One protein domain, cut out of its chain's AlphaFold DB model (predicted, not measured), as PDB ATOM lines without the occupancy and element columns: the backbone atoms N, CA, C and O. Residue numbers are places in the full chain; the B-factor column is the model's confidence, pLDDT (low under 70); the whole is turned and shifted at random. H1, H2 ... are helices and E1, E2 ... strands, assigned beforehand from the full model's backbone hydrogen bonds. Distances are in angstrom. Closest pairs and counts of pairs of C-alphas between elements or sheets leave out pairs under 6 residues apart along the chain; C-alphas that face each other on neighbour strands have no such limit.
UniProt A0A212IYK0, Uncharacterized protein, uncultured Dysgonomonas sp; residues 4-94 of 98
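What this domain is: This is residues 4 to 94 of the 98 residues of an uncharacterized protein of uncultured Dysgonomonas sp (UniProt A0A212IYK0). A long helix, H1, packs along one face of a small three-stranded sheet, and a second helix, H2, leads straight on from the last strand and crosses H1. On the far side of the sheet from H1's first residues, H3 runs off beside the edge strand E3, and after a turn the chain folds back into the short helix H4, near the beginning of H3 and near H2. The printed part has 91 residues, with four named helices and three named strands in the order H1 E1 E2 E3 H2 H3 H4; the sheet has the order E1 - E2 - E3, all antiparallel, and the class is mostly helix. It is compact, with a radius of gyration of the C-alphas of 13.2 A, yet only just elongated in outline, spanning 40 by 26 by 21 A.

Where its parts are: H1 holds residues 4 to 22 and measures 26.7 A from C-alpha 4 at (369.006, 300.507, 381.126) to C-alpha 22 at (367.654, 293.350, 355.428). E1 follows at residues 26 to 29, E2 at 39 to 42 and E3 at 46 to 49. H2, residues 50 to 58, is 11.7 A long. H3, residues 65 to 78, is 19.9 A long, and H4, residues 86 to 92, ends with C-alpha 92 at (366.637, 312.665, 348.401).

How they stand to each other: E1, E2 and E3 form a meander, each strand the antiparallel neighbour of the one before. The hairpin of E1 and E2 has N 41 and O 28 within hydrogen-bond range at 2.9 A; the hairpin of E2 and E3 has N 42 and O 46 at 2.8 A. H1, H2 and H3 with the sheet make two layers, helices on one face of a sheet. H1 is on the sheet at a height of 9.8 A, over E1 and E2, and runs along the strands, at 22 degrees to E1 on the local plane. With residues 11 to 18 alone it touches H2 at a steep tilt of 62 degrees, the same way; their closest C-alphas, of Phe 18 and Ile 53, are 6.6 A apart. H3 is on the sheet, and its closest C-alphas to E3, those of His 70 and Tyr 46, are 7.2 A apart. H4 only just touches H2, with 3 pairs of C-alphas within 8 A, the closest being Asn 52 and Tyr 86 at 6.6 A. H4 and H1 are apart. In H1, H2, H3 and H4 every O i to N i+4 pair is within hydrogen-bond range.

The domain as a whole: The two C-alphas farthest apart, of Glu 5 and Thr 79, are 41.3 A from each other. The printed part has no cut, and no link is long. The mean pLDDT of the printed part is 94.4, and no printed residue is under 70.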
ATOM      1  N   LYS A   4     367.929 301.010 381.989       93.38
ATOM      2  CA  LYS A   4     369.006 300.507 381.126       93.38
ATOM      3  C   LYS A   4     368.645 299.153 380.518       93.38
ATOM      4  O   LYS A   4     368.672 299.013 379.306       93.38
ATOM      5  N   GLU A   5     368.175 298.202 381.324       95.31
ATOM      6  CA  GLU A   5     367.755 296.882 380.827       95.31
ATOM      7  C   GLU A   5     366.589 296.966 379.827       95.31
ATOM      8  O   GLU A   5     366.559 296.238 378.833       95.31
ATOM      9  N   LYS A   6     365.625 297.869 380.057       97.12
ATOM     10  CA  LYS A   6     364.517 298.105 379.117       97.12
ATOM     11  C   LYS A   6     365.012 298.697 377.798       97.12
ATOM     12  O   LYS A   6     364.555 298.268 376.739       97.12
ATOM     13  N   TYR A   7     365.923 299.666 377.865       95.94
ATOM     14  CA  TYR A   7     366.545 300.266 376.688       95.94
ATOM     15  C   TYR A   7     367.333 299.222 375.892       95.94
ATOM     16  O   TYR A   7     367.089 299.047 374.701       95.94
ATOM     17  N   ASP A   8     368.166 298.434 376.569       95.94
ATOM     18  CA  ASP A   8     368.995 297.408 375.938       95.94
ATOM     19  C   ASP A   8     368.146 296.324 375.273       95.94
ATOM     20  O   ASP A   8     368.422 295.887 374.153       95.94
ATOM     21  N   SER A   9     367.050 295.925 375.924       96.88
ATOM     22  CA  SER A   9     366.066 295.013 375.345       96.88
ATOM     23  C   SER A   9     365.436 295.584 374.067       96.88
ATOM     24  O   SER A   9     365.325 294.874 373.063       96.88
ATOM     25  N   ALA A  10     365.068 296.869 374.070       97.69
ATOM     26  CA  ALA A  10     364.499 297.536 372.904       97.69
ATOM     27  C   ALA A  10     365.512 297.640 371.754       97.69
ATOM     28  O   ALA A  10     365.187 297.242 370.634       97.69
ATOM     29  N   CYS A  11     366.741 298.089 372.019       97.62
ATOM     30  CA  CYS A  11     367.817 298.170 371.029       97.62
ATOM     31  C   CYS A  11     368.100 296.812 370.385       97.62
ATOM     32  O   CYS A  11     368.100 296.694 369.161       97.62
ATOM     33  N   ASN A  12     368.233 295.759 371.193       97.50
ATOM     34  CA  ASN A  12     368.431 294.400 370.691       97.50
ATOM     35  C   ASN A  12     367.262 293.914 369.827       97.50
ATOM     36  O   ASN A  12     367.470 293.207 368.840       97.50
ATOM     37  N   LYS A  13     366.024 294.284 370.172       98.31
ATOM     38  CA  LYS A  13     364.846 293.942 369.368       98.31
ATOM     39  C   LYS A  13     364.862 294.659 368.018       98.31
ATOM     40  O   LYS A  13     364.623 294.002 367.006       98.31
ATOM     41  N   TYR A  14     365.179 295.954 367.994       98.62
ATOM     42  CA  TYR A  14     365.347 296.719 366.756       98.62
ATOM     43  C   TYR A  14     366.437 296.120 365.869       98.62
ATOM     44  O   TYR A  14     366.148 295.779 364.727       98.62
ATOM     45  N   ALA A  15     367.646 295.909 366.399       98.38
ATOM     46  CA  ALA A  15     368.766 295.362 365.634       98.38
ATOM     47  C   ALA A  15     368.430 293.990 365.028       98.38
ATOM     48  O   ALA A  15     368.595 293.783 363.830       98.38
ATOM     49  N   LYS A  16     367.853 293.067 365.812       98.50
ATOM     50  CA  LYS A  16     367.458 291.735 365.313       98.50
ATOM     51  C   LYS A  16     366.377 291.798 364.231       98.50
ATOM     52  O   LYS A  16     366.421 291.026 363.275       98.50
ATOM     53  N   GLN A  17     365.392 292.685 364.370       98.62
ATOM     54  CA  GLN A  17     364.342 292.840 363.360       98.62
ATOM     55  C   GLN A  17     364.857 293.515 362.091       98.62
ATOM     56  O   GLN A  17     364.512 293.073 360.997       98.62
ATOM     57  N   PHE A  18     365.714 294.523 362.232       98.75
ATOM     58  CA  PHE A  18     366.402 295.166 361.122       98.75
ATOM     59  C   PHE A  18     367.271 294.168 360.353       98.75
ATOM     60  O   PHE A  18     367.119 294.046 359.141       98.75
ATOM     61  N   ALA A  19     368.076 293.356 361.046       98.56
ATOM     62  CA  ALA A  19     368.864 292.288 360.430       98.56
ATOM     63  C   ALA A  19     367.974 291.344 359.609       98.56
ATOM     64  O   ALA A  19     368.192 291.145 358.414       98.56
ATOM     65  N   LYS A  20     366.883 290.851 360.212       98.62
ATOM     66  CA  LYS A  20     365.911 289.989 359.524       98.62
ATOM     67  C   LYS A  20     365.302 290.664 358.290       98.62
ATOM     68  O   LYS A  20     365.187 290.022 357.247       98.62
ATOM     69  N   LYS A  21     364.909 291.938 358.398       98.56
ATOM     70  CA  LYS A  21     364.356 292.732 357.289       98.56
ATOM     71  C   LYS A  21     365.359 292.816 356.142       98.56
ATOM     72  O   LYS A  21     365.004 292.494 355.012       98.56
ATOM     73  N   GLN A  22     366.608 293.175 356.436       98.31
ATOM     74  CA  GLN A  22     367.654 293.350 355.428       98.31
ATOM     75  C   GLN A  22     368.225 292.022 354.903       98.31
ATOM     76  O   GLN A  22     368.804 291.993 353.823       98.31
ATOM     77  N   GLY A  23     367.954 290.894 355.568       98.00
ATOM     78  CA  GLY A  23     368.527 289.593 355.208       98.00
ATOM     79  C   GLY A  23     369.972 289.433 355.685       98.00
ATOM     80  O   GLY A  23     370.756 288.766 355.021       98.00
ATOM     81  N   LEU A  24     370.304 290.060 356.812       97.88
ATOM     82  CA  LEU A  24     371.600 290.010 357.479       97.88
ATOM     83  C   LEU A  24     371.508 289.238 358.804       97.88
ATOM     84  O   LEU A  24     370.412 288.974 359.311       97.88
ATOM     85  N   TYR A  25     372.663 288.942 359.396       97.00
ATOM     86  CA  TYR A  25     372.785 288.519 360.789       97.00
ATOM     87  C   TYR A  25     373.167 289.723 361.649       97.00
ATOM     88  O   TYR A  25     373.884 290.601 361.190       97.00
ATOM     89  N   PHE A  26     372.638 289.806 362.869       97.44
ATOM     90  CA  PHE A  26     373.116 290.780 363.850       97.44
ATOM     91  C   PHE A  26     374.220 290.120 364.671       97.44
ATOM     92  O   PHE A  26     373.934 289.128 365.345       97.44
ATOM     93  N   ASP A  27     375.430 290.672 364.619       95.62
ATOM     94  CA  ASP A  27     376.596 290.068 365.265       95.62
ATOM     95  C   ASP A  27     376.679 290.539 366.720       95.62
ATOM     96  O   ASP A  27     376.496 289.758 367.656       95.62
ATOM     97  N   TYR A  28     376.914 291.840 366.916       94.38
ATOM     98  CA  TYR A  28     377.068 292.468 368.228       94.38
ATOM     99  C   TYR A  28     377.016 294.002 368.146       94.38
ATOM    100  O   TYR A  28     377.081 294.605 367.070       94.38
ATOM    101  N   TRP A  29     376.907 294.642 369.312       95.62
ATOM    102  CA  TRP A  29     377.152 296.076 369.479       95.62
ATOM    103  C   TRP A  29     378.652 296.331 369.646       95.62
ATOM    104  O   TRP A  29     379.323 295.623 370.394       95.62
ATOM    105  N   ILE A  30     379.185 297.330 368.947       93.38
ATOM    106  CA  ILE A  30     380.602 297.701 369.004       93.38
ATOM    107  C   ILE A  30     380.867 298.547 370.253       93.38
ATOM    108  O   ILE A  30     380.094 299.450 370.565       93.38
ATOM    109  N   GLY A  31     382.001 298.291 370.920       81.12
ATOM    110  CA  GLY A  31     382.521 299.156 371.984       81.12
ATOM    111  C   GLY A  31     382.354 298.665 373.428       81.12
ATOM    112  O   GLY A  31     382.589 299.475 374.314       81.12
ATOM    113  N   HIS A  32     382.052 297.373 373.651       76.56
ATOM    114  CA  HIS A  32     381.769 296.683 374.936       76.56
ATOM    115  C   HIS A  32     380.273 296.564 375.299       76.56
ATOM    116  O   HIS A  32     379.412 297.221 374.716       76.56
ATOM    117  N   ASP A  33     379.963 295.670 376.251       73.25
ATOM    118  CA  ASP A  33     378.598 295.271 376.643       73.25
ATOM    119  C   ASP A  33     377.727 296.428 377.174       73.25
ATOM    120  O   ASP A  33     376.498 296.343 377.181       73.25
ATOM    121  N   ASP A  34     378.333 297.532 377.613       75.19
ATOM    122  CA  ASP A  34     377.636 298.720 378.101       75.19
ATOM    123  C   ASP A  34     377.140 299.642 376.974       75.19
ATOM    124  O   ASP A  34     376.195 300.409 377.193       75.19
ATOM    125  N   GLN A  35     377.673 299.504 375.755       88.25
ATOM    126  CA  GLN A  35     377.367 300.361 374.602       88.25
ATOM    127  C   GLN A  35     376.199 299.878 373.728       88.25
ATOM    128  O   GLN A  35     376.052 300.301 372.583       88.25
ATOM    129  N   ILE A  36     375.315 299.024 374.249       94.94
ATOM    130  CA  ILE A  36     374.083 298.648 373.538       94.94
ATOM    131  C   ILE A  36     373.320 299.908 373.098       94.94
ATOM    132  O   ILE A  36     373.065 300.804 373.902       94.94
ATOM    133  N   GLY A  37     372.946 299.967 371.816       95.00
ATOM    134  CA  GLY A  37     372.290 301.129 371.217       95.00
ATOM    135  C   GLY A  37     373.243 302.183 370.639       95.00
ATOM    136  O   GLY A  37     372.780 303.280 370.337       95.00
ATOM    137  N   SER A  38     374.536 301.876 370.481       94.81
ATOM    138  CA  SER A  38     375.508 302.708 369.759       94.81
ATOM    139  C   SER A  38     375.583 302.320 368.268       94.81
ATOM    140  O   SER A  38     374.681 302.646 367.492       94.81
ATOM    141  N   LEU A  39     376.635 301.609 367.867       96.38
ATOM    142  CA  LEU A  39     376.932 301.109 366.534       96.38
ATOM    143  C   LEU A  39     376.812 299.582 366.535       96.38
ATOM    144  O   LEU A  39     377.449 298.902 367.337       96.38
ATOM    145  N   ALA A  40     375.991 299.045 365.644       97.25
ATOM    146  CA  ALA A  40     375.768 297.613 365.501       97.25
ATOM    147  C   ALA A  40     376.497 297.065 364.268       97.25
ATOM    148  O   ALA A  40     376.453 297.682 363.202       97.25
ATOM    149  N   SER A  41     377.127 295.900 364.436       96.81
ATOM    150  CA  SER A  41     377.706 295.090 363.361       96.81
ATOM    151  C   SER A  41     376.677 294.105 362.814       96.81
ATOM    152  O   SER A  41     375.937 293.480 363.587       96.81
ATOM    153  N   PHE A  42     376.648 293.958 361.493       98.12
ATOM    154  CA  PHE A  42     375.803 292.999 360.800       98.12
ATOM    155  C   PHE A  42     376.553 292.272 359.682       98.12
ATOM    156  O   PHE A  42     377.034 292.904 358.737       98.12
ATOM    157  N   SER A  43     376.555 290.938 359.744       96.88
ATOM    158  CA  SER A  43     377.206 290.056 358.771       96.88
ATOM    159  C   SER A  43     378.665 290.453 358.485       96.88
ATOM    160  O   SER A  43     379.086 290.419 357.330       96.88
ATOM    161  N   ASP A  44     379.405 290.883 359.513       92.00
ATOM    162  CA  ASP A  44     380.814 291.326 359.493       92.00
ATOM    163  C   ASP A  44     381.151 292.567 358.631       92.00
ATOM    164  O   ASP A  44     382.214 293.175 358.794       92.00
ATOM    165  N   THR A  45     380.280 292.971 357.705       93.88
ATOM    166  CA  THR A  45     380.589 293.982 356.678       93.88
ATOM    167  C   THR A  45     379.747 295.246 356.765       93.88
ATOM    168  O   THR A  45     380.166 296.278 356.241       93.88
ATOM    169  N   TYR A  46     378.583 295.195 357.416       97.25
ATOM    170  CA  TYR A  46     377.673 296.330 357.497       97.25
ATOM    171  C   TYR A  46     377.603 296.891 358.912       97.25
ATOM    172  O   TYR A  46     377.381 296.162 359.880       97.25
ATOM    173  N   TYR A  47     377.716 298.213 359.019       96.56
ATOM    174  CA  TYR A  47     377.704 298.916 360.295       96.56
ATOM    175  C   TYR A  47     376.624 299.992 360.294       96.56
ATOM    176  O   TYR A  47     376.606 300.881 359.444       96.56
ATOM    177  N   PHE A  48     375.716 299.931 361.268       97.69
ATOM    178  CA  PHE A  48     374.631 300.904 361.390       97.69
ATOM    179  C   PHE A  48     374.504 301.414 362.816       97.69
ATOM    180  O   PHE A  48     374.526 300.647 363.778       97.69
ATOM    181  N   THR A  49     374.343 302.728 362.955       97.38
ATOM    182  CA  THR A  49     374.014 303.338 364.242       97.38
ATOM    183  C   THR A  49     372.585 302.971 364.633       97.38
ATOM    184  O   THR A  49     371.728 302.714 363.781       97.38
ATOM    185  N   MET A  50     372.286 303.004 365.929       97.81
ATOM    186  CA  MET A  50     370.917 302.818 366.411       97.81
ATOM    187  C   MET A  50     369.948 303.851 365.815       97.81
ATOM    188  O   MET A  50     368.786 303.530 365.580       97.81
ATOM    189  N   GLU A  51     370.411 305.071 365.534       97.50
ATOM    190  CA  GLU A  51     369.614 306.094 364.852       97.50
ATOM    191  C   GLU A  51     369.205 305.649 363.442       97.50
ATOM    192  O   GLU A  51     368.016 305.684 363.121       97.50
ATOM    193  N   ASN A  52     370.146 305.137 362.643       98.12
ATOM    194  CA  ASN A  52     369.860 304.624 361.302       98.12
ATOM    195  C   ASN A  52     368.890 303.439 361.349       98.12
ATOM    196  O   ASN A  52     367.944 303.383 360.566       98.12
ATOM    197  N   ILE A  53     369.097 302.515 362.293       98.62
ATOM    198  CA  ILE A  53     368.232 301.345 362.487       98.62
ATOM    199  C   ILE A  53     366.807 301.782 362.836       98.62
ATOM    200  O   ILE A  53     365.852 301.283 362.245       98.62
ATOM    201  N   LYS A  54     366.644 302.714 363.783       98.25
ATOM    202  CA  LYS A  54     365.322 303.238 364.154       98.25
ATOM    203  C   LYS A  54     364.661 303.928 362.979       98.25
ATOM    204  O   LYS A  54     363.515 303.623 362.687       98.25
ATOM    205  N   LEU A  55     365.383 304.804 362.284       98.12
ATOM    206  CA  LEU A  55     364.851 305.511 361.127       98.12
ATOM    207  C   LEU A  55     364.342 304.529 360.065       98.12
ATOM    208  O   LEU A  55     363.214 304.668 359.603       98.12
ATOM    209  N   ASP A  56     365.133 303.504 359.733       98.56
ATOM    210  CA  ASP A  56     364.772 302.479 358.751       98.56
ATOM    211  C   ASP A  56     363.504 301.703 359.137       98.56
ATOM    212  O   ASP A  56     362.634 301.434 358.301       98.56
ATOM    213  N   MET A  57     363.414 301.322 360.411       98.19
ATOM    214  CA  MET A  57     362.329 300.501 360.938       98.19
ATOM    215  C   MET A  57     361.051 301.315 361.155       98.19
ATOM    216  O   MET A  57     359.984 300.886 360.722       98.19
ATOM    217  N   ASP A  58     361.152 302.499 361.757       97.50
ATOM    218  CA  ASP A  58     360.012 303.352 362.109       97.50
ATOM    219  C   ASP A  58     359.373 303.986 360.865       97.50
ATOM    220  O   ASP A  58     358.154 304.154 360.798       97.50
ATOM    221  N   GLN A  59     360.179 304.300 359.845       97.31
ATOM    222  CA  GLN A  59     359.681 304.794 358.558       97.31
ATOM    223  C   GLN A  59     359.260 303.665 357.607       97.31
ATOM    224  O   GLN A  59     358.675 303.949 356.564       97.31
ATOM    225  N   ASP A  60     359.468 302.396 357.979       97.06
ATOM    226  CA  ASP A  60     359.206 301.217 357.139       97.06
ATOM    227  C   ASP A  60     359.882 301.324 355.760       97.06
ATOM    228  O   ASP A  60     359.273 301.122 354.709       97.06
ATOM    229  N   ILE A  61     361.159 301.708 355.765       98.31
ATOM    230  CA  ILE A  61     361.930 301.907 354.535       98.31
ATOM    231  C   ILE A  61     362.010 300.587 353.748       98.31
ATOM    232  O   ILE A  61     362.165 299.530 354.362       98.31
ATOM    233  N   PRO A  62     361.929 300.580 352.407       98.00
ATOM    234  CA  PRO A  62     362.031 299.344 351.639       98.00
ATOM    235  C   PRO A  62     363.316 298.553 351.926       98.00
ATOM    236  O   PRO A  62     364.398 299.113 352.118       98.00
ATOM    237  N   LYS A  63     363.204 297.220 351.922       98.25
ATOM    238  CA  LYS A  63     364.354 296.320 352.074       98.25
ATOM    239  C   LYS A  63     365.445 296.657 351.047       98.25
ATOM    240  O   LYS A  63     365.161 296.813 349.862       98.25
ATOM    241  N   GLY A  64     366.693 296.685 351.502       97.88
ATOM    242  CA  GLY A  64     367.889 296.906 350.695       97.88
ATOM    243  C   GLY A  64     368.344 298.363 350.616       97.88
ATOM    244  O   GLY A  64     369.494 298.593 350.271       97.88
ATOM    245  N   GLU A  65     367.511 299.347 350.964       98.00
ATOM    246  CA  GLU A  65     367.899 300.765 350.863       98.00
ATOM    247  C   GLU A  65     369.002 301.145 351.862       98.00
ATOM    248  O   GLU A  65     369.934 301.851 351.489       98.00
ATOM    249  N   ALA A  66     368.970 300.600 353.083       97.94
ATOM    250  CA  ALA A  66     370.052 300.779 354.052       97.94
ATOM    251  C   ALA A  66     371.388 300.206 353.549       97.94
ATOM    252  O   ALA A  66     372.439 300.800 353.776       97.94
ATOM    253  N   LEU A  67     371.349 299.066 352.846       97.75
ATOM    254  CA  LEU A  67     372.551 298.414 352.314       97.75
ATOM    255  C   LEU A  67     373.132 299.212 351.148       97.75
ATOM    256  O   LEU A  67     374.327 299.482 351.136       97.75
ATOM    257  N   LYS A  68     372.269 299.668 350.229       97.12
ATOM    258  CA  LYS A  68     372.661 300.559 349.130       97.12
ATOM    259  C   LYS A  68     373.293 301.838 349.658       97.12
ATOM    260  O   LYS A  68     374.374 302.195 349.220       97.12
ATOM    261  N   TRP A  69     372.666 302.489 350.639       97.25
ATOM    262  CA  TRP A  69     373.237 303.681 351.262       97.25
ATOM    263  C   TRP A  69     374.607 303.409 351.891       97.25
ATOM    264  O   TRP A  69     375.511 304.229 351.747       97.25
ATOM    265  N   HIS A  70     374.780 302.276 352.576       95.75
ATOM    266  CA  HIS A  70     376.064 301.903 353.163       95.75
ATOM    267  C   HIS A  70     377.143 301.724 352.081       95.75
ATOM    268  O   HIS A  70     378.231 302.282 352.197       95.75
ATOM    269  N   GLU A  71     376.834 301.001 351.004       94.06
ATOM    270  CA  GLU A  71     377.736 300.795 349.861       94.06
ATOM    271  C   GLU A  71     378.065 302.110 349.136       94.06
ATOM    272  O   GLU A  71     379.233 302.400 348.868       94.06
ATOM    273  N   ASP A  72     377.054 302.946 348.889       94.12
ATOM    274  CA  ASP A  72     377.204 304.274 348.292       94.12
ATOM    275  C   ASP A  72     378.091 305.168 349.172       94.12
ATOM    276  O   ASP A  72     378.988 305.837 348.667       94.12
ATOM    277  N   SER A  73     377.896 305.142 350.494       90.81
ATOM    278  CA  SER A  73     378.678 305.945 351.446       90.81
ATOM    279  C   SER A  73     380.147 305.535 351.467       90.81
ATOM    280  O   SER A  73     381.027 306.394 351.440       90.81
ATOM    281  N   VAL A  74     380.430 304.230 351.443       88.25
ATOM    282  CA  VAL A  74     381.799 303.709 351.336       88.25
ATOM    283  C   VAL A  74     382.453 304.175 350.030       88.25
ATOM    284  O   VAL A  74     383.589 304.651 350.041       88.25
ATOM    285  N   ASN A  75     381.733 304.122 348.908       89.50
ATOM    286  CA  ASN A  75     382.240 304.594 347.616       89.50
ATOM    287  C   ASN A  75     382.494 306.111 347.592       89.50
ATOM    288  O   ASN A  75     383.521 306.558 347.072       89.50
ATOM    289  N   LEU A  76     381.589 306.914 348.154       88.00
ATOM    290  CA  LEU A  76     381.749 308.369 348.237       88.00
ATOM    291  C   LEU A  76     382.962 308.755 349.092       88.00
ATOM    292  O   LEU A  76     383.731 309.640 348.706       88.00
ATOM    293  N   HIS A  77     383.189 308.027 350.189       85.62
ATOM    294  CA  HIS A  77     384.367 308.194 351.031       85.62
ATOM    295  C   HIS A  77     385.661 307.906 350.253       85.62
ATOM    296  O   HIS A  77     386.568 308.739 350.227       85.62
ATOM    297  N   TYR A  78     385.736 306.775 349.540       86.06
ATOM    298  CA  TYR A  78     386.913 306.416 348.737       86.06
ATOM    299  C   TYR A  78     387.174 307.354 347.553       86.06
ATOM    300  O   TYR A  78     388.313 307.479 347.107       86.06
ATOM    301  N   THR A  79     386.136 308.011 347.036       86.69
ATOM    302  CA  THR A  79     386.246 308.959 345.917       86.69
ATOM    303  C   THR A  79     386.393 310.415 346.368       86.69
ATOM    304  O   THR A  79     386.440 311.309 345.521       86.69
ATOM    305  N   CYS A  80     386.505 310.666 347.679       80.50
ATOM    306  CA  CYS A  80     386.610 311.999 348.281       80.50
ATOM    307  C   CYS A  80     385.459 312.947 347.884       80.50
ATOM    308  O   CYS A  80     385.657 314.158 347.777       80.50
ATOM    309  N   GLN A  81     384.255 312.409 347.661       78.75
ATOM    310  CA  GLN A  81     383.068 313.179 347.256       78.75
ATOM    311  C   GLN A  81     382.218 313.657 348.449       78.75
ATOM    312  O   GLN A  81     381.175 314.282 348.258       78.75
ATOM    313  N   GLY A  82     382.699 313.419 349.672       81.38
ATOM    314  CA  GLY A  82     382.023 313.742 350.929       81.38
ATOM    315  C   GLY A  82     381.185 312.580 351.464       81.38
ATOM    316  O   GLY A  82     381.077 311.542 350.824       81.38
ATOM    317  N   ASP A  83     380.580 312.768 352.636       82.38
ATOM    318  CA  ASP A  83     379.749 311.752 353.288       82.38
ATOM    319  C   ASP A  83     378.280 312.202 353.311       82.38
ATOM    320  O   ASP A  83     377.963 313.347 353.648       82.38
ATOM    321  N   MET A  84     377.360 311.295 352.978       90.81
ATOM    322  CA  MET A  84     375.919 311.541 353.056       90.81
ATOM    323  C   MET A  84     375.329 310.749 354.217       90.81
ATOM    324  O   MET A  84     375.387 309.524 354.228       90.81
ATOM    325  N   ASN A  85     374.713 311.429 355.187       94.31
ATOM    326  CA  ASN A  85     373.998 310.725 356.252       94.31
ATOM    327  C   ASN A  85     372.731 310.025 355.712       94.31
ATOM    328  O   ASN A  85     372.152 310.443 354.703       94.31
ATOM    329  N   TYR A  86     372.285 308.973 356.404       97.06
ATOM    330  CA  TYR A  86     371.193 308.124 355.922       97.06
ATOM    331  C   TYR A  86     369.856 308.869 355.794       97.06
ATOM    332  O   TYR A  86     369.106 308.652 354.845       97.06
ATOM    333  N   PHE A  87     369.571 309.803 356.701       96.81
ATOM    334  CA  PHE A  87     368.351 310.607 356.646       96.81
ATOM    335  C   PHE A  87     368.272 311.451 355.367       96.81
ATOM    336  O   PHE A  87     367.267 311.410 354.656       96.81
ATOM    337  N   SER A  88     369.349 312.168 355.033       95.62
ATOM    338  CA  SER A  88     369.445 312.957 353.802       95.62
ATOM    339  C   SER A  88     369.341 312.079 352.554       95.62
ATOM    340  O   SER A  88     368.678 312.469 351.593       95.62
ATOM    341  N   TYR A  89     369.929 310.879 352.579       96.31
ATOM    342  CA  TYR A  89     369.800 309.901 351.494       96.31
ATOM    343  C   TYR A  89     368.337 309.508 351.257       96.31
ATOM    344  O   TYR A  89     367.835 309.591 350.134       96.31
ATOM    345  N   LEU A  90     367.612 309.146 352.318       97.19
ATOM    346  CA  LEU A  90     366.196 308.780 352.229       97.19
ATOM    347  C   LEU A  90     365.314 309.957 351.803       97.19
ATOM    348  O   LEU A  90     364.381 309.766 351.021       97.19
ATOM    349  N   MET A  91     365.620 311.171 352.272       95.69
ATOM    350  CA  MET A  91     364.935 312.389 351.839       95.69
ATOM    351  C   MET A  91     365.108 312.613 350.335       95.69
ATOM    352  O   MET A  91     364.117 312.815 349.635       95.69
ATOM    353  N   GLY A  92     366.340 312.519 349.827       94.31
ATOM    354  CA  GLY A  92     366.637 312.665 348.401       94.31
ATOM    355  C   GLY A  92     365.936 311.617 347.529       94.31
ATOM    356  O   GLY A  92     365.580 311.900 346.389       94.31
ATOM    357  N   ARG A  93     365.670 310.428 348.083       94.31
ATOM    358  CA  ARG A  93     364.918 309.352 347.418       94.31
ATOM    359  C   ARG A  93     363.401 309.438 347.607       94.31
ATOM    360  O   ARG A  93     362.680 308.629 347.032       94.31
ATOM    361  N   GLY A  94     362.905 310.394 348.396       96.06
ATOM    362  CA  GLY A  94     361.478 310.540 348.690       96.06
ATOM    363  C   GLY A  94     360.892 309.375 349.495       96.06
ATOM    364  O   GLY A  94     359.713 309.068 349.347       96.06
TER     365      GLY A  94